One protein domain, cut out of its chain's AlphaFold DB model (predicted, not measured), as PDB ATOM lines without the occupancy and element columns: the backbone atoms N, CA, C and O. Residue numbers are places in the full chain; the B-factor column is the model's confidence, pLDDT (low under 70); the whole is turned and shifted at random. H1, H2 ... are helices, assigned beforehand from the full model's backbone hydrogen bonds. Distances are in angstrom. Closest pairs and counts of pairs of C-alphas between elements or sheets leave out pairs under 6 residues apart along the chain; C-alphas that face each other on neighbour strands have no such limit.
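AT A GLANCE: This is residues 87 to 224 of the 227 residues of an uncharacterized protein of Sutterella wadsworthensis 2_1_59BFAA (UniProt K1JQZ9). One very long helix, H3, is the spine of a flat, open domain; H4 folds back along its last part as a helical hairpin, and H5 and H7 pack across it. H2 crosses H3 farther toward its start, residues 87 to 100, of which 89 to 97 belong to H1, stick out at one end, and residues 199 to 206, of which 201 to 206 belong to H6, stick out on a wide loop between H5 and H7. The printed part has 138 residues, seven named helices, H1 to H7 in order, and no named strand: all helix, loose, radius of gyration of the C-alphas 20.0 A, spans 56 by 54 by 21 A.

IN THESE COORDINATES: Find C-alpha 123 at (-127.229, 109.632, 39.063); from there H3, residues 123 to 158, runs 51.8 A to C-alpha 158 at (-166.926, 79.031, 25.952). H4 is residues 165 to 180, 22.7 A; H5 183 to 191; H6 201 to 206; H7 213 to 222, ending at (-160.857, 93.292, 28.849). Before H3 come H1, 89 to 97, and H2, 99 to 111, 19.5 A.

HOW THE PARTS SIT: Start at the hub, H3. Its residues 147 to 158 touch H4, opposite ways at a shallow tilt of 27 degrees; the closest C-alphas, of Ala 158 and Arg 168, are 4.3 A apart. H7 touches H3, closest at C-alphas 150 and 222, 5.4 A, and H4, at C-alphas 174 and 214, 6.3 A. H5 touches H3 about perpendicular, 89 degrees, closest at C-alphas 144 and 183, 6.3 A. H2 and H3 only just touch, with 3 pairs of C-alphas within 8 A, closest at 109 and 133, 6.9 A. H1 and H2 meet only through their link; H6 touches no helix. Every O i to N i+4 pair is within hydrogen-bond range in H1, H3, H4, H5 and H7; in H2 8 of 9 are, in H6 0 of 2, beside 2 of 3 O i to N i+3 pairs.

THE WHOLE: The C-alphas farthest apart, of Ala 87 and Asn 200, are 63.6 A apart. The printed part has no cut; the link H2 to H3 is long. Look for pLDDT under 70 at residues 102 to 103, 106, 192 to 199 and 203 to 211.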
ATOM      1  N   ALA A  87    -156.646  81.460  54.460       92.44
ATOM      2  CA  ALA A  87    -157.141  80.167  54.934       92.44
ATOM      3  C   ALA A  87    -157.271  79.121  53.812       92.44
ATOM      4  O   ALA A  87    -157.203  77.926  54.074       92.44
ATOM      5  N   SER A  88    -157.443  79.554  52.561       93.88
ATOM      6  CA  SER A  88    -157.549  78.665  51.399       93.88
ATOM      7  C   SER A  88    -156.160  78.181  50.952       93.88
ATOM      8  O   SER A  88    -155.294  79.018  50.657       93.88
ATOM      9  N   PRO A  89    -155.929  76.855  50.842       93.25
ATOM     10  CA  PRO A  89    -154.645  76.317  50.396       93.25
ATOM     11  C   PRO A  89    -154.339  76.726  48.952       93.25
ATOM     12  O   PRO A  89    -153.204  77.068  48.621       93.25
ATOM     13  N   TRP A  90    -155.353  76.773  48.087       92.31
ATOM     14  CA  TRP A  90    -155.182  77.153  46.686       92.31
ATOM     15  C   TRP A  90    -154.778  78.618  46.529       92.31
ATOM     16  O   TRP A  90    -153.919  78.934  45.706       92.31
ATOM     17  N   ASP A  91    -155.325  79.505  47.361       89.00
ATOM     18  CA  ASP A  91    -154.960  80.921  47.360       89.00
ATOM     19  C   ASP A  91    -153.552  81.166  47.895       89.00
ATOM     20  O   ASP A  91    -152.817  81.992  47.338       89.00
ATOM     21  N   ALA A  92    -153.166  80.438  48.946       91.69
ATOM     22  CA  ALA A  92    -151.815  80.472  49.488       91.69
ATOM     23  C   ALA A  92    -150.798  79.970  48.453       91.69
ATOM     24  O   ALA A  92    -149.795  80.638  48.197       91.69
ATOM     25  N   LEU A  93    -151.086  78.846  47.788       91.75
ATOM     26  CA  LEU A  93    -150.228  78.281  46.749       91.75
ATOM     27  C   LEU A  93    -150.119  79.196  45.526       91.75
ATOM     28  O   LEU A  93    -149.018  79.401  45.012       91.75
ATOM     29  N   ARG A  94    -151.236  79.772  45.065       86.88
ATOM     30  CA  ARG A  94    -151.256  80.722  43.941       86.88
ATOM     31  C   ARG A  94    -150.346  81.914  44.232       86.88
ATOM     32  O   ARG A  94    -149.506  82.248  43.406       86.88
ATOM     33  N   ARG A  95    -150.459  82.514  45.420       85.44
ATOM     34  CA  ARG A  95    -149.614  83.648  45.835       85.44
ATOM     35  C   ARG A  95    -148.158  83.257  46.043       85.44
ATOM     36  O   ARG A  95    -147.276  84.000  45.628       85.44
ATOM     37  N   TYR A  96    -147.892  82.086  46.615       88.44
ATOM     38  CA  TYR A  96    -146.532  81.567  46.731       88.44
ATOM     39  C   TYR A  96    -145.867  81.423  45.357       88.44
ATOM     40  O   TYR A  96    -144.723  81.839  45.180       88.44
ATOM     41  N   ARG A  97    -146.599  80.919  44.355       85.81
ATOM     42  CA  ARG A  97    -146.107  80.833  42.971       85.81
ATOM     43  C   ARG A  97    -145.816  82.204  42.363       85.81
ATOM     44  O   ARG A  97    -144.826  82.319  41.650       85.81
ATOM     45  N   ARG A  98    -146.576  83.247  42.724       78.50
ATOM     46  CA  ARG A  98    -146.291  84.631  42.299       78.50
ATOM     47  C   ARG A  98    -144.944  85.167  42.787       78.50
ATOM     48  O   ARG A  98    -144.447  86.146  42.247       78.50
ATOM     49  N   ARG A  99    -144.280  84.518  43.752       76.38
ATOM     50  CA  ARG A  99    -142.878  84.842  44.069       76.38
ATOM     51  C   ARG A  99    -141.967  84.677  42.845       76.38
ATOM     52  O   ARG A  99    -141.044  85.465  42.677       76.38
ATOM     53  N   ASN A 100    -142.245  83.705  41.976       72.94
ATOM     54  CA  ASN A 100    -141.527  83.524  40.712       72.94
ATOM     55  C   ASN A 100    -141.762  84.689  39.729       72.94
ATOM     56  O   ASN A 100    -140.918  84.988  38.879       72.94
ATOM     57  N   ASP A 101    -142.879  85.406  39.874       71.12
ATOM     58  CA  ASP A 101    -143.173  86.590  39.065       71.12
ATOM     59  C   ASP A 101    -142.215  87.734  39.395       71.12
ATOM     60  O   ASP A 101    -141.921  88.542  38.520       71.12
ATOM     61  N   ILE A 102    -141.652  87.778  40.611       69.31
ATOM     62  CA  ILE A 102    -140.611  88.749  40.971       69.31
ATOM     63  C   ILE A 102    -139.362  88.517  40.109       69.31
ATOM     64  O   ILE A 102    -138.836  89.456  39.514       69.31
ATOM     65  N   GLU A 103    -138.903  87.276  39.972       69.50
ATOM     66  CA  GLU A 103    -137.743  86.960  39.130       69.50
ATOM     67  C   GLU A 103    -138.019  87.266  37.651       69.50
ATOM     68  O   GLU A 103    -137.203  87.879  36.954       69.50
ATOM     69  N   THR A 104    -139.225  86.929  37.191       71.19
ATOM     70  CA  THR A 104    -139.699  87.287  35.849       71.19
ATOM     71  C   THR A 104    -139.730  88.807  35.658       71.19
ATOM     72  O   THR A 104    -139.283  89.312  34.625       71.19
ATOM     73  N   SER A 105    -140.161  89.562  36.672       73.62
ATOM     74  CA  SER A 105    -140.221  91.023  36.637       73.62
ATOM     75  C   SER A 105    -138.840  91.661  36.485       73.62
ATOM     76  O   SER A 105    -138.696  92.605  35.714       73.62
ATOM     77  N   TYR A 106    -137.788  91.100  37.097       69.62
ATOM     78  CA  TYR A 106    -136.417  91.579  36.887       69.62
ATOM     79  C   TYR A 106    -135.955  91.425  35.437       69.62
ATOM     80  O   TYR A 106    -135.226  92.280  34.925       69.62
ATOM     81  N   ARG A 107    -136.364  90.347  34.761       76.81
ATOM     82  CA  ARG A 107    -136.062  90.149  33.338       76.81
ATOM     83  C   ARG A 107    -136.762  91.205  32.485       76.81
ATOM     84  O   ARG A 107    -136.095  91.839  31.674       76.81
ATOM     85  N   VAL A 108    -138.047  91.435  32.744       77.50
ATOM     86  CA  VAL A 108    -138.874  92.453  32.077       77.50
ATOM     87  C   VAL A 108    -138.310  93.858  32.283       77.50
ATOM     88  O   VAL A 108    -138.156  94.601  31.321       77.50
ATOM     89  N   VAL A 109    -137.947  94.225  33.515       76.44
ATOM     90  CA  VAL A 109    -137.351  95.538  33.811       76.44
ATOM     91  C   VAL A 109    -136.087  95.750  32.978       76.44
ATOM     92  O   VAL A 109    -135.861  96.836  32.451       76.44
ATOM     93  N   LYS A 110    -135.273  94.702  32.809       77.44
ATOM     94  CA  LYS A 110    -134.054  94.760  31.996       77.44
ATOM     95  C   LYS A 110    -134.346  94.853  30.496       77.44
ATOM     96  O   LYS A 110    -133.666  95.632  29.828       77.44
ATOM     97  N   SER A 111    -135.274  94.056  29.963       80.56
ATOM     98  CA  SER A 111    -135.576  94.008  28.525       80.56
ATOM     99  C   SER A 111    -136.582  95.074  28.098       80.56
ATOM    100  O   SER A 111    -136.216  96.004  27.385       80.56
ATOM    101  N   ASP A 112    -137.821  94.943  28.556       78.00
ATOM    102  CA  ASP A 112    -138.997  95.629  28.017       78.00
ATOM    103  C   ASP A 112    -139.064  97.085  28.499       78.00
ATOM    104  O   ASP A 112    -139.587  97.943  27.800       78.00
ATOM    105  N   LEU A 113    -138.485  97.382  29.671       80.69
ATOM    106  CA  LEU A 113    -138.461  98.726  30.273       80.69
ATOM    107  C   LEU A 113    -137.103  99.448  30.122       80.69
ATOM    108  O   LEU A 113    -136.742 100.304  30.939       80.69
ATOM    109  N   ASP A 114    -136.314  99.082  29.102       79.56
ATOM    110  CA  ASP A 114    -134.995  99.669  28.787       79.56
ATOM    111  C   ASP A 114    -134.060  99.741  30.018       79.56
ATOM    112  O   ASP A 114    -133.340 100.718  30.250       79.56
ATOM    113  N   GLY A 115    -134.081  98.702  30.861       80.06
ATOM    114  CA  GLY A 115    -133.249  98.564  32.062       80.06
ATOM    115  C   GLY A 115    -131.764  98.366  31.783       80.06
ATOM    116  O   GLY A 115    -130.922  98.743  32.593       80.06
ATOM    117  N   ARG A 116    -131.427  97.788  30.624       81.25
ATOM    118  CA  ARG A 116    -130.053  97.383  30.279       81.25
ATOM    119  C   ARG A 116    -129.051  98.527  30.200       81.25
ATOM    120  O   ARG A 116    -127.870  98.297  30.440       81.25
ATOM    121  N   LYS A 117    -129.484  99.726  29.806       82.81
ATOM    122  CA  LYS A 117    -128.594 100.877  29.629       82.81
ATOM    123  C   LYS A 117    -129.164 102.092  30.361       82.81
ATOM    124  O   LYS A 117    -130.354 102.379  30.219       82.81
ATOM    125  N   PRO A 118    -128.340 102.852  31.105       80.69
ATOM    126  CA  PRO A 118    -128.784 104.102  31.714       80.69
ATOM    127  C   PRO A 118    -129.294 105.095  30.660       80.69
ATOM    128  O   PRO A 118    -130.399 105.611  30.802       80.69
ATOM    129  N   ARG A 119    -128.534 105.291  29.567       84.75
ATOM    130  CA  ARG A 119    -128.770 106.312  28.515       84.75
ATOM    131  C   ARG A 119    -128.950 107.739  29.066       84.75
ATOM    132  O   ARG A 119    -129.501 108.599  28.392       84.75
ATOM    133  N   VAL A 120    -128.482 107.982  30.288       87.75
ATOM    134  CA  VAL A 120    -128.537 109.262  30.996       87.75
ATOM    135  C   VAL A 120    -127.208 109.489  31.711       87.75
ATOM    136  O   VAL A 120    -126.527 108.527  32.068       87.75
ATOM    137  N   TRP A 121    -126.849 110.755  31.907       88.19
ATOM    138  CA  TRP A 121    -125.504 111.158  32.331       88.19
ATOM    139  C   TRP A 121    -125.340 111.367  33.841       88.19
ATOM    140  O   TRP A 121    -124.216 111.387  34.327       88.19
ATOM    141  N   THR A 122    -126.432 111.518  34.597       93.25
ATOM    142  CA  THR A 122    -126.374 111.814  36.039       93.25
ATOM    143  C   THR A 122    -127.065 110.744  36.874       93.25
ATOM    144  O   THR A 122    -128.055 110.144  36.446       93.25
ATOM    145  N   MET A 123    -126.596 110.549  38.109       91.62
ATOM    146  CA  MET A 123    -127.229 109.632  39.063       91.62
ATOM    147  C   MET A 123    -128.667 110.033  39.407       91.62
ATOM    148  O   MET A 123    -129.516 109.164  39.603       91.62
ATOM    149  N   THR A 124    -128.972 111.332  39.432       94.19
ATOM    150  CA  THR A 124    -130.336 111.836  39.636       94.19
ATOM    151  C   THR A 124    -131.258 111.402  38.498       94.19
ATOM    152  O   THR A 124    -132.346 110.889  38.752       94.19
ATOM    153  N   SER A 125    -130.806 111.516  37.245       92.00
ATOM    154  CA  SER A 125    -131.566 111.045  36.081       92.00
ATOM    155  C   SER A 125    -131.747 109.525  36.083       92.00
ATOM    156  O   SER A 125    -132.816 109.046  35.715       92.00
ATOM    157  N   VAL A 126    -130.744 108.761  36.537       90.56
ATOM    158  CA  VAL A 126    -130.881 107.304  36.714       90.56
ATOM    159  C   VAL A 126    -131.985 106.994  37.723       90.56
ATOM    160  O   VAL A 126    -132.872 106.206  37.414       90.56
ATOM    161  N   ARG A 127    -131.990 107.650  38.892       91.06
ATOM    162  CA  ARG A 127    -133.046 107.463  39.904       91.06
ATOM    163  C   ARG A 127    -134.433 107.816  39.368       91.06
ATOM    164  O   ARG A 127    -135.367 107.053  39.582       91.06
ATOM    165  N   GLY A 128    -134.558 108.920  38.628       91.88
ATOM    166  CA  GLY A 128    -135.810 109.286  37.957       91.88
ATOM    167  C   GLY A 128    -136.282 108.205  36.979       91.88
ATOM    168  O   GLY A 128    -137.450 107.823  36.992       91.88
ATOM    169  N   LYS A 129    -135.358 107.630  36.201       89.19
ATOM    170  CA  LYS A 129    -135.653 106.507  35.302       89.19
ATOM    171  C   LYS A 129    -136.131 105.270  36.069       89.19
ATOM    172  O   LYS A 129    -137.098 104.649  35.641       89.19
ATOM    173  N   GLU A 130    -135.507 104.926  37.197       88.75
ATOM    174  CA  GLU A 130    -135.954 103.794  38.025       88.75
ATOM    175  C   GLU A 130    -137.378 103.987  38.561       88.75
ATOM    176  O   GLU A 130    -138.157 103.035  38.565       88.75
ATOM    177  N   ILE A 131    -137.757 105.214  38.938       91.25
ATOM    178  CA  ILE A 131    -139.134 105.523  39.359       91.25
ATOM    179  C   ILE A 131    -140.114 105.271  38.208       91.25
ATOM    180  O   ILE A 131    -141.094 104.548  38.389       91.25
ATOM    181  N   CYS A 132    -139.834 105.793  37.010       90.00
ATOM    182  CA  CYS A 132    -140.684 105.559  35.840       90.00
ATOM    183  C   CYS A 132    -140.817 104.064  35.518       90.00
ATOM    184  O   CYS A 132    -141.914 103.592  35.216       90.00
ATOM    185  N   ARG A 133    -139.725 103.294  35.629       87.56
ATOM    186  CA  ARG A 133    -139.761 101.836  35.433       87.56
ATOM    187  C   ARG A 133    -140.600 101.131  36.492       87.56
ATOM    188  O   ARG A 133    -141.323 100.202  36.152       87.56
ATOM    189  N   HIS A 134    -140.525 101.560  37.749       87.38
ATOM    190  CA  HIS A 134    -141.336 100.987  38.819       87.38
ATOM    191  C   HIS A 134    -142.835 101.209  38.567       87.38
ATOM    192  O   HIS A 134    -143.622 100.269  38.660       87.38
ATOM    193  N   VAL A 135    -143.217 102.422  38.154       90.62
ATOM    194  CA  VAL A 135    -144.598 102.749  37.764       90.62
ATOM    195  C   VAL A 135    -145.046 101.915  36.557       90.62
ATOM    196  O   VAL A 135    -146.108 101.295  36.600       90.62
ATOM    197  N   ALA A 136    -144.223 101.830  35.506       88.75
ATOM    198  CA  ALA A 136    -144.515 101.016  34.324       88.75
ATOM    199  C   ALA A 136    -144.683  99.525  34.666       88.75
ATOM    200  O   ALA A 136    -145.564  98.853  34.129       88.75
ATOM    201  N   LEU A 137    -143.880  99.008  35.600       86.50
ATOM    202  CA  LEU A 137    -144.013  97.641  36.090       86.50
ATOM    203  C   LEU A 137    -145.345  97.426  36.829       86.50
ATOM    204  O   LEU A 137    -145.972  96.384  36.645       86.50
ATOM    205  N   GLY A 138    -145.805  98.414  37.603       87.88
ATOM    206  CA  GLY A 138    -147.131  98.407  38.225       87.88
ATOM    207  C   GLY A 138    -148.254  98.255  37.195       87.88
ATOM    208  O   GLY A 138    -149.046  97.317  37.287       87.88
ATOM    209  N   TYR A 139    -148.263  99.100  36.158       89.44
ATOM    210  CA  TYR A 139    -149.225  98.984  35.052       89.44
ATOM    211  C   TYR A 139    -149.151  97.628  34.361       89.44
ATOM    212  O   TYR A 139    -150.177  97.015  34.080       89.44
ATOM    213  N   ARG A 140    -147.940  97.115  34.134       87.62
ATOM    214  CA  ARG A 140    -147.750  95.803  33.520       87.62
ATOM    215  C   ARG A 140    -148.420  94.687  34.328       87.62
ATOM    216  O   ARG A 140    -149.055  93.819  33.738       87.62
ATOM    217  N   PHE A 141    -148.293  94.694  35.656       85.44
ATOM    218  CA  PHE A 141    -148.957  93.702  36.509       85.44
ATOM    219  C   PHE A 141    -150.481  93.817  36.463       85.44
ATOM    220  O   PHE A 141    -151.165  92.792  36.427       85.44
ATOM    221  N   VAL A 142    -151.008  95.043  36.431       88.56
ATOM    222  CA  VAL A 142    -152.449  95.290  36.281       88.56
ATOM    223  C   VAL A 142    -152.942  94.752  34.940       88.56
ATOM    224  O   VAL A 142    -153.847  93.924  34.924       88.56
ATOM    225  N   LEU A 143    -152.295  95.120  33.832       90.69
ATOM    226  CA  LEU A 143    -152.662  94.668  32.488       90.69
ATOM    227  C   LEU A 143    -152.543  93.149  32.327       90.69
ATOM    228  O   LEU A 143    -153.401  92.523  31.713       90.69
ATOM    229  N   GLN A 144    -151.514  92.531  32.913       88.75
ATOM    230  CA  GLN A 144    -151.386  91.075  32.915       88.75
ATOM    231  C   GLN A 144    -152.525  90.418  33.710       88.75
ATOM    232  O   GLN A 144    -153.099  89.430  33.261       88.75
ATOM    233  N   SER A 145    -152.899  90.993  34.857       88.25
ATOM    234  CA  SER A 145    -154.036  90.509  35.651       88.25
ATOM    235  C   SER A 145    -155.365  90.692  34.911       88.25
ATOM    236  O   SER A 145    -156.224  89.817  34.975       88.25
ATOM    237  N   MET A 146    -155.542  91.799  34.182       92.50
ATOM    238  CA  MET A 146    -156.684  92.009  33.287       92.50
ATOM    239  C   MET A 146    -156.723  90.925  32.211       92.50
ATOM    240  O   MET A 146    -157.720  90.226  32.108       92.50
ATOM    241  N   MET A 147    -155.610  90.689  31.514       92.88
ATOM    242  CA  MET A 147    -155.496  89.671  30.466       92.88
ATOM    243  C   MET A 147    -155.836  88.260  30.977       92.88
ATOM    244  O   MET A 147    -156.545  87.511  30.304       92.88
ATOM    245  N   GLU A 148    -155.374  87.898  32.179       90.75
ATOM    246  CA  GLU A 148    -155.716  86.627  32.833       90.75
ATOM    247  C   GLU A 148    -157.214  86.520  33.158       90.75
ATOM    248  O   GLU A 148    -157.810  85.469  32.916       90.75
ATOM    249  N   ARG A 149    -157.834  87.592  33.673       92.94
ATOM    250  CA  ARG A 149    -159.282  87.638  33.946       92.94
ATOM    251  C   ARG A 149    -160.095  87.503  32.664       92.94
ATOM    252  O   ARG A 149    -161.003  86.683  32.606       92.94
ATOM    253  N   THR A 150    -159.714  88.223  31.614       95.25
ATOM    254  CA  THR A 150    -160.341  88.139  30.290       95.25
ATOM    255  C   THR A 150    -160.270  86.724  29.723       95.25
ATOM    256  O   THR A 150    -161.259  86.224  29.196       95.25
ATOM    257  N   ALA A 151    -159.128  86.038  29.863       94.88
ATOM    258  CA  ALA A 151    -158.996  84.645  29.439       94.88
ATOM    259  C   ALA A 151    -159.913  83.699  30.233       94.88
ATOM    260  O   ALA A 151    -160.470  82.770  29.652       94.88
ATOM    261  N   GLN A 152    -160.063  83.919  31.543       94.12
ATOM    262  CA  GLN A 152    -160.955  83.124  32.396       94.12
ATOM    263  C   GLN A 152    -162.425  83.346  32.038       94.12
ATOM    264  O   GLN A 152    -163.178  82.383  31.926       94.12
ATOM    265  N   GLU A 153    -162.830  84.593  31.807       95.12
ATOM    266  CA  GLU A 153    -164.204  84.915  31.424       95.12
ATOM    267  C   GLU A 153    -164.538  84.399  30.018       95.12
ATOM    268  O   GLU A 153    -165.601  83.816  29.803       95.12
ATOM    269  N   ALA A 154    -163.604  84.517  29.068       95.44
ATOM    270  CA  ALA A 154    -163.749  83.903  27.751       95.44
ATOM    271  C   ALA A 154    -163.899  82.374  27.862       95.44
ATOM    272  O   ALA A 154    -164.775  81.798  27.223       95.44
ATOM    273  N   GLU A 155    -163.110  81.713  28.712       96.31
ATOM    274  CA  GLU A 155    -163.229  80.270  28.947       96.31
ATOM    275  C   GLU A 155    -164.559  79.902  29.620       96.31
ATOM    276  O   GLU A 155    -165.173  78.894  29.267       96.31
ATOM    277  N   ARG A 156    -165.057  80.729  30.545       95.81
ATOM    278  CA  ARG A 156    -166.376  80.538  31.162       95.81
ATOM    279  C   ARG A 156    -167.479  80.581  30.107       95.81
ATOM    280  O   ARG A 156    -168.274  79.650  30.031       95.81
ATOM    281  N   ARG A 157    -167.491  81.612  29.252       95.12
ATOM    282  CA  ARG A 157    -168.481  81.759  28.168       95.12
ATOM    283  C   ARG A 157    -168.337  80.683  27.089       95.12
ATOM    284  O   ARG A 157    -169.332  80.264  26.507       95.12
ATOM    285  N   ALA A 158    -167.131  80.175  26.841       94.94
ATOM    286  CA  ALA A 158    -166.926  79.031  25.952       94.94
ATOM    287  C   ALA A 158    -167.654  77.764  26.445       94.94
ATOM    288  O   ALA A 158    -168.155  76.988  25.631       94.94
ATOM    289  N   ASN A 159    -167.756  77.584  27.764       94.62
ATOM    290  CA  ASN A 159    -168.385  76.423  28.395       94.62
ATOM    291  C   ASN A 159    -169.867  76.634  28.764       94.62
ATOM    292  O   ASN A 159    -170.497  75.719  29.287       94.62
ATOM    293  N   ASP A 160    -170.440  77.810  28.493       94.94
ATOM    294  CA  ASP A 160    -171.824  78.132  28.845       94.94
ATOM    295  C   ASP A 160    -172.817  77.500  27.855       94.94
ATOM    296  O   ASP A 160    -172.952  77.934  26.707       94.94
ATOM    297  N   GLU A 161    -173.526  76.460  28.296       93.88
ATOM    298  CA  GLU A 161    -174.489  75.720  27.471       93.88
ATOM    299  C   GLU A 161    -175.693  76.557  27.023       93.88
ATOM    300  O   GLU A 161    -176.325  76.205  26.022       93.88
ATOM    301  N   SER A 162    -175.983  77.677  27.696       94.56
ATOM    302  CA  SER A 162    -177.039  78.606  27.276       94.56
ATOM    303  C   SER A 162    -176.689  79.340  25.975       94.56
ATOM    304  O   SER A 162    -177.581  79.798  25.256       94.56
ATOM    305  N   LEU A 163    -175.400  79.414  25.626       92.56
ATOM    306  CA  LEU A 163    -174.923  80.063  24.413       92.56
ATOM    307  C   LEU A 163    -174.936  79.115  23.206       92.56
ATOM    308  O   LEU A 163    -174.561  77.935  23.254       92.56
ATOM    309  N   GLY A 164    -175.292  79.681  22.051       95.06
ATOM    310  CA  GLY A 164    -175.263  78.973  20.775       95.06
ATOM    311  C   GLY A 164    -173.873  78.409  20.451       95.06
ATOM    312  O   GLY A 164    -172.844  79.030  20.722       95.06
ATOM    313  N   LYS A 165    -173.830  77.234  19.804       94.44
ATOM    314  CA  LYS A 165    -172.584  76.512  19.466       94.44
ATOM    315  C   LYS A 165    -171.554  77.383  18.730       94.44
ATOM    316  O   LYS A 165    -170.355  77.256  18.963       94.44
ATOM    317  N   THR A 166    -172.015  78.269  17.848       92.50
ATOM    318  CA  THR A 166    -171.148  79.195  17.105       92.50
ATOM    319  C   THR A 166    -170.460  80.203  18.025       92.50
ATOM    320  O   THR A 166    -169.261  80.423  17.879       92.50
ATOM    321  N   VAL A 167    -171.191  80.766  18.992       92.44
ATOM    322  CA  VAL A 167    -170.682  81.758  19.953       92.44
ATOM    323  C   VAL A 167    -169.671  81.113  20.897       92.44
ATOM    324  O   VAL A 167    -168.569  81.629  21.071       92.44
ATOM    325  N   ARG A 168    -169.983  79.920  21.419       94.75
ATOM    326  CA  ARG A 168    -169.037  79.143  22.233       94.75
ATOM    327  C   ARG A 168    -167.712  78.909  21.511       94.75
ATOM    328  O   ARG A 168    -166.651  79.206  22.049       94.75
ATOM    329  N   LYS A 169    -167.768  78.508  20.237       94.44
ATOM    330  CA  LYS A 169    -166.571  78.309  19.404       94.44
ATOM    331  C   LYS A 169    -165.762  79.595  19.181       94.44
ATOM    332  O   LYS A 169    -164.548  79.529  18.985       94.44
ATOM    333  N   GLN A 170    -166.398  80.768  19.172       93.31
ATOM    334  CA  GLN A 170    -165.683  82.049  19.110       93.31
ATOM    335  C   GLN A 170    -164.926  82.321  20.416       93.31
ATOM    336  O   GLN A 170    -163.751  82.680  20.361       93.31
ATOM    337  N   TYR A 171    -165.546  82.067  21.572       96.12
ATOM    338  CA  TYR A 171    -164.893  82.201  22.877       96.12
ATOM    339  C   TYR A 171    -163.764  81.184  23.105       96.12
ATOM    340  O   TYR A 171    -162.725  81.544  23.657       96.12
ATOM    341  N   GLU A 172    -163.896  79.950  22.610       95.38
ATOM    342  CA  GLU A 172    -162.802  78.963  22.608       95.38
ATOM    343  C   GLU A 172    -161.581  79.490  21.837       95.38
ATOM    344  O   GLU A 172    -160.451  79.456  22.332       95.38
ATOM    345  N   LYS A 173    -161.808  80.036  20.633       94.56
ATOM    346  CA  LYS A 173    -160.747  80.642  19.814       94.56
ATOM    347  C   LYS A 173    -160.126  81.859  20.489       94.56
ATOM    348  O   LYS A 173    -158.907  82.012  20.437       94.56
ATOM    349  N   LEU A 174    -160.942  82.712  21.109       95.06
ATOM    350  CA  LEU A 174    -160.467  83.874  21.856       95.06
ATOM    351  C   LEU A 174    -159.577  83.440  23.027       95.06
ATOM    352  O   LEU A 174    -158.466  83.941  23.164       95.06
ATOM    353  N   THR A 175    -160.013  82.452  23.807       96.38
ATOM    354  CA  THR A 175    -159.250  81.899  24.936       96.38
ATOM    355  C   THR A 175    -157.896  81.358  24.479       96.38
ATOM    356  O   THR A 175    -156.865  81.680  25.071       96.38
ATOM    357  N   ALA A 176    -157.879  80.570  23.398       95.31
ATOM    358  CA  ALA A 176    -156.645  80.042  22.824       95.31
ATOM    359  C   ALA A 176    -155.706  81.163  22.348       95.31
ATOM    360  O   ALA A 176    -154.501  81.096  22.587       95.31
ATOM    361  N   TRP A 177    -156.256  82.210  21.727       94.75
ATOM    362  CA  TRP A 177    -155.486  83.367  21.278       94.75
ATOM    363  C   TRP A 177    -154.869  84.137  22.452       94.75
ATOM    364  O   TRP A 177    -153.650  84.292  22.473       94.75
ATOM    365  N   ILE A 178    -155.653  84.516  23.471       94.81
ATOM    366  CA  ILE A 178    -155.137  85.226  24.657       94.81
ATOM    367  C   ILE A 178    -154.020  84.409  25.322       94.81
ATOM    368  O   ILE A 178    -152.950  84.938  25.606       94.81
ATOM    369  N   ARG A 179    -154.224  83.098  25.513       93.75
ATOM    370  CA  ARG A 179    -153.232  82.201  26.139       93.75
ATOM    371  C   ARG A 179    -151.959  82.016  25.314       93.75
ATOM    372  O   ARG A 179    -150.929  81.652  25.874       93.75
ATOM    373  N   SER A 180    -152.027  82.239  24.004       93.81
ATOM    374  CA  SER A 180    -150.866  82.142  23.113       93.81
ATOM    375  C   SER A 180    -149.981  83.392  23.124       93.81
ATOM    376  O   SER A 180    -148.853  83.338  22.638       93.81
ATOM    377  N   MET A 181    -150.470  84.509  23.672       90.56
ATOM    378  CA  MET A 181    -149.778  85.793  23.634       90.56
ATOM    379  C   MET A 181    -149.098  86.127  24.958       90.56
ATOM    380  O   MET A 181    -149.594  85.853  26.047       90.56
ATOM    381  N   THR A 182    -147.960  86.807  24.858       89.06
ATOM    382  CA  THR A 182    -147.403  87.587  25.965       89.06
ATOM    383  C   THR A 182    -148.069  88.960  26.023       89.06
ATOM    384  O   THR A 182    -148.523  89.477  25.004       89.06
ATOM    385  N   LEU A 183    -148.051  89.607  27.193       88.00
ATOM    386  CA  LEU A 183    -148.566  90.974  27.326       88.00
ATOM    387  C   LEU A 183    -147.884  91.950  26.353       88.00
ATOM    388  O   LEU A 183    -148.552  92.811  25.802       88.00
ATOM    389  N   LYS A 184    -146.576  91.805  26.096       85.69
ATOM    390  CA  LYS A 184    -145.889  92.651  25.111       85.69
ATOM    391  C   LYS A 184    -146.486  92.464  23.715       85.69
ATOM    392  O   LYS A 184    -146.818  93.449  23.081       85.69
ATOM    393  N   GLN A 185    -146.651  91.220  23.261       89.00
ATOM    394  CA  GLN A 185    -147.256  90.943  21.953       89.00
ATOM    395  C   GLN A 185    -148.691  91.458  21.866       89.00
ATOM    396  O   GLN A 185    -149.114  91.885  20.801       89.00
ATOM    397  N   LEU A 186    -149.442  91.400  22.971       90.44
ATOM    398  CA  LEU A 186    -150.789  91.954  23.041       90.44
ATOM    399  C   LEU A 186    -150.763  93.475  22.875       90.44
ATOM    400  O   LEU A 186    -151.529  94.011  22.086       90.44
ATOM    401  N   LEU A 187    -149.864  94.159  23.585       88.38
ATOM    402  CA  LEU A 187    -149.671  95.597  23.427       88.38
ATOM    403  C   LEU A 187    -149.257  95.933  21.992       88.38
ATOM    404  O   LEU A 187    -149.929  96.743  21.376       88.38
ATOM    405  N   ASP A 188    -148.253  95.247  21.436       86.12
ATOM    406  CA  ASP A 188    -147.807  95.428  20.048       86.12
ATOM    407  C   ASP A 188    -148.963  95.202  19.041       86.12
ATOM    408  O   ASP A 188    -149.045  95.899  18.034       86.12
ATOM    409  N   TRP A 189    -149.869  94.246  19.307       87.19
ATOM    410  CA  TRP A 189    -151.039  93.958  18.461       87.19
ATOM    411  C   TRP A 189    -152.018  95.133  18.402       87.19
ATOM    412  O   TRP A 189    -152.593  95.400  17.351       87.19
ATOM    413  N   PHE A 190    -152.208  95.835  19.521       84.50
ATOM    414  CA  PHE A 190    -153.102  96.992  19.612       84.50
ATOM    415  C   PHE A 190    -152.388  98.344  19.421       84.50
ATOM    416  O   PHE A 190    -153.061  99.368  19.341       84.50
ATOM    417  N   ASP A 191    -151.055  98.357  19.322       78.06
ATOM    418  CA  ASP A 191    -150.238  99.564  19.114       78.06
ATOM    419  C   ASP A 191    -150.377 100.119  17.681       78.06
ATOM    420  O   ASP A 191    -150.149 101.300  17.427       78.06
ATOM    421  N   CYS A 192    -150.813  99.288  16.727       56.03
ATOM    422  CA  CYS A 192    -151.015  99.688  15.337       56.03
ATOM    423  C   CYS A 192    -152.487 100.016  15.052       56.03
ATOM    424  O   CYS A 192    -153.262  99.172  14.620       56.03
ATOM    425  N   VAL A 193    -152.871 101.279  15.248       57.62
ATOM    426  CA  VAL A 193    -154.031 101.856  14.548       57.62
ATOM    427  C   VAL A 193    -153.508 102.881  13.547       57.62
ATOM    428  O   VAL A 193    -153.623 104.092  13.740       57.62
ATOM    429  N   GLU A 194    -152.908 102.403  12.457       54.91
ATOM    430  CA  GLU A 194    -152.690 103.255  11.291       54.91
ATOM    431  C   GLU A 194    -154.032 103.447  10.577       54.91
ATOM    432  O   GLU A 194    -154.580 102.545   9.944       54.91
ATOM    433  N   ARG A 195    -154.601 104.651  10.685       53.91
ATOM    434  CA  ARG A 195    -155.773 105.024   9.886       53.91
ATOM    435  C   ARG A 195    -155.341 105.222   8.437       53.91
ATOM    436  O   ARG A 195    -154.936 106.315   8.053       53.91
ATOM    437  N   VAL A 196    -155.457 104.178   7.625       57.81
ATOM    438  CA  VAL A 196    -155.289 104.296   6.174       57.81
ATOM    439  C   VAL A 196    -156.654 104.506   5.521       57.81
ATOM    440  O   VAL A 196    -157.493 103.608   5.475       57.81
ATOM    441  N   GLU A 197    -156.891 105.710   4.997       57.84
ATOM    442  CA  GLU A 197    -158.085 106.000   4.202       57.84
ATOM    443  C   GLU A 197    -157.926 105.478   2.770       57.84
ATOM    444  O   GLU A 197    -157.225 106.052   1.933       57.84
ATOM    445  N   VAL A 198    -158.631 104.395   2.451       64.56
ATOM    446  CA  VAL A 198    -158.659 103.840   1.096       64.56
ATOM    447  C   VAL A 198    -159.757 104.522   0.291       64.56
ATOM    448  O   VAL A 198    -160.941 104.262   0.491       64.56
ATOM    449  N   ARG A 199    -159.379 105.373  -0.668       69.25
ATOM    450  CA  ARG A 199    -160.340 106.070  -1.548       69.25
ATOM    451  C   ARG A 199    -160.830 105.227  -2.734       69.25
ATOM    452  O   ARG A 199    -161.813 105.579  -3.376       69.25
ATOM    453  N   ASN A 200    -160.152 104.121  -3.050       79.81
ATOM    454  CA  ASN A 200    -160.491 103.270  -4.192       79.81
ATOM    455  C   ASN A 200    -161.541 102.210  -3.817       79.81
ATOM    456  O   ASN A 200    -161.303 101.365  -2.957       79.81
ATOM    457  N   ARG A 201    -162.666 102.204  -4.538       72.00
ATOM    458  CA  ARG A 201    -163.825 101.323  -4.321       72.00
ATOM    459  C   ARG A 201    -163.515  99.819  -4.453       72.00
ATOM    460  O   ARG A 201    -164.102  99.012  -3.744       72.00
ATOM    461  N   VAL A 202    -162.576  99.431  -5.321       71.62
ATOM    462  CA  VAL A 202    -162.143  98.024  -5.494       71.62
ATOM    463  C   VAL A 202    -161.185  97.601  -4.379       71.62
ATOM    464  O   VAL A 202    -161.230  96.465  -3.910       71.62
ATOM    465  N   ALA A 203    -160.333  98.525  -3.929       63.19
ATOM    466  CA  ALA A 203    -159.421  98.283  -2.818       63.19
ATOM    467  C   ALA A 203    -160.177  98.203  -1.483       63.19
ATOM    468  O   ALA A 203    -159.866  97.328  -0.689       63.19
ATOM    469  N   GLN A 204    -161.223  99.016  -1.282       63.84
ATOM    470  CA  GLN A 204    -162.120  98.930  -0.121       63.84
ATOM    471  C   GLN A 204    -162.759  97.543   0.037       63.84
ATOM    472  O   GLN A 204    -162.852  97.049   1.150       63.84
ATOM    473  N   TYR A 205    -163.155  96.885  -1.061       63.84
ATOM    474  CA  TYR A 205    -163.740  95.536  -1.004       63.84
ATOM    475  C   TYR A 205    -162.730  94.453  -0.581       63.84
ATOM    476  O   TYR A 205    -163.102  93.454   0.026       63.84
ATOM    477  N   ARG A 206    -161.446  94.636  -0.911       57.62
ATOM    478  CA  ARG A 206    -160.356  93.727  -0.512       57.62
ATOM    479  C   ARG A 206    -159.767  94.063   0.859       57.62
ATOM    480  O   ARG A 206    -159.037  93.246   1.411       57.62
ATOM    481  N   TRP A 207    -160.055  95.252   1.377       50.41
ATOM    482  CA  TRP A 207    -159.545  95.735   2.649       50.41
ATOM    483  C   TRP A 207    -160.471  95.281   3.777       50.41
ATOM    484  O   TRP A 207    -161.602  95.746   3.891       50.41
ATOM    485  N   SER A 208    -159.999  94.379   4.635       50.78
ATOM    486  CA  SER A 208    -160.662  94.107   5.912       50.78
ATOM    487  C   SER A 208    -160.205  95.145   6.931       50.78
ATOM    488  O   SER A 208    -159.004  95.311   7.128       50.78
ATOM    489  N   THR A 209    -161.129  95.843   7.589       51.44
ATOM    490  CA  THR A 209    -160.791  96.629   8.784       51.44
ATOM    491  C   THR A 209    -160.174  95.700   9.832       51.44
ATOM    492  O   THR A 209    -160.746  94.651  10.126       51.44
ATOM    493  N   GLU A 210    -159.010  96.073  10.364       53.44
ATOM    494  CA  GLU A 210    -158.182  95.259  11.271       53.44
ATOM    495  C   GLU A 210    -158.858  94.877  12.592       53.44
ATOM    496  O   GLU A 210    -158.388  93.968  13.267       53.44
ATOM    497  N   THR A 211    -159.984  95.498  12.957       58.78
ATOM    498  CA  THR A 211    -160.776  95.050  14.105       58.78
ATOM    499  C   THR A 211    -161.546  93.790  13.728       58.78
ATOM    500  O   THR A 211    -162.681  93.834  13.246       58.78
ATOM    501  N   THR A 212    -160.919  92.635  13.932       74.75
ATOM    502  CA  THR A 212    -161.622  91.365  13.774       74.75
ATOM    503  C   THR A 212    -162.677  91.230  14.875       74.75
ATOM    504  O   THR A 212    -162.514  91.756  15.975       74.75
ATOM    505  N   ALA A 213    -163.758  90.483  14.628       82.88
ATOM    506  CA  ALA A 213    -164.777  90.224  15.655       82.88
ATOM    507  C   ALA A 213    -164.173  89.671  16.968       82.88
ATOM    508  O   ALA A 213    -164.689  89.936  18.046       82.88
ATOM    509  N   ARG A 214    -163.044  88.951  16.885       89.19
ATOM    510  CA  ARG A 214    -162.271  88.491  18.046       89.19
ATOM    511  C   ARG A 214    -161.702  89.655  18.860       89.19
ATOM    512  O   ARG A 214    -161.762  89.597  20.080       89.19
ATOM    513  N   ASP A 215    -161.132  90.663  18.207       88.88
ATOM    514  CA  ASP A 215    -160.486  91.793  18.884       88.88
ATOM    515  C   ASP A 215    -161.532  92.664  19.583       88.88
ATOM    516  O   ASP A 215    -161.321  93.085  20.714       88.88
ATOM    517  N   GLN A 216    -162.702  92.831  18.962       88.31
ATOM    518  CA  GLN A 216    -163.851  93.474  19.599       88.31
ATOM    519  C   GLN A 216    -164.304  92.696  20.844       88.31
ATOM    520  O   GLN A 216    -164.389  93.271  21.926       88.31
ATOM    521  N   MET A 217    -164.503  91.376  20.724       91.75
ATOM    522  CA  MET A 217    -164.848  90.520  21.869       91.75
ATOM    523  C   MET A 217    -163.787  90.573  22.976       91.75
ATOM    524  O   MET A 217    -164.121  90.507  24.156       91.75
ATOM    525  N   PHE A 218    -162.506  90.661  22.605       93.62
ATOM    526  CA  PHE A 218    -161.418  90.817  23.562       93.62
ATOM    527  C   PHE A 218    -161.541  92.135  24.322       93.62
ATOM    528  O   PHE A 218    -161.549  92.109  25.546       93.62
ATOM    529  N   LEU A 219    -161.640  93.264  23.613       91.88
ATOM    530  CA  LEU A 219    -161.698  94.595  24.220       91.88
ATOM    531  C   LEU A 219    -162.924  94.749  25.123       91.88
ATOM    532  O   LEU A 219    -162.795  95.294  26.216       91.88
ATOM    533  N   GLU A 220    -164.072  94.206  24.710       92.19
ATOM    534  CA  GLU A 220    -165.290  94.169  25.527       92.19
ATOM    535  C   GLU A 220    -165.052  93.448  26.853       92.19
ATOM    536  O   GLU A 220    -165.334  94.013  27.897       92.19
ATOM    537  N   LEU A 221    -164.472  92.243  26.830       94.06
ATOM    538  CA  LEU A 221    -164.170  91.490  28.052       94.06
ATOM    539  C   LEU A 221    -162.993  92.062  28.858       94.06
ATOM    540  O   LEU A 221    -162.864  91.788  30.049       94.06
ATOM    541  N   PHE A 222    -162.066  92.767  28.213       92.81
ATOM    542  CA  PHE A 222    -160.857  93.292  28.849       92.81
ATOM    543  C   PHE A 222    -161.130  94.568  29.643       92.81
ATOM    544  O   PHE A 222    -160.512  94.776  30.690       92.81
ATOM    545  N   PHE A 223    -162.062  95.389  29.161       90.56
ATOM    546  CA  PHE A 223    -162.509  96.617  29.815       90.56
ATOM    547  C   PHE A 223    -163.885  96.486  30.479       90.56
ATOM    548  O   PHE A 223    -164.443  97.494  30.902       90.56
ATOM    549  N   ASP A 224    -164.430  95.271  30.583       86.88
ATOM    550  CA  ASP A 224    -165.648  95.020  31.350       86.88
ATOM    551  C   ASP A 224    -165.373  95.310  32.836       86.88
ATOM    552  O   ASP A 224    -164.614  94.591  33.491       86.88
TER     553      ASP A 224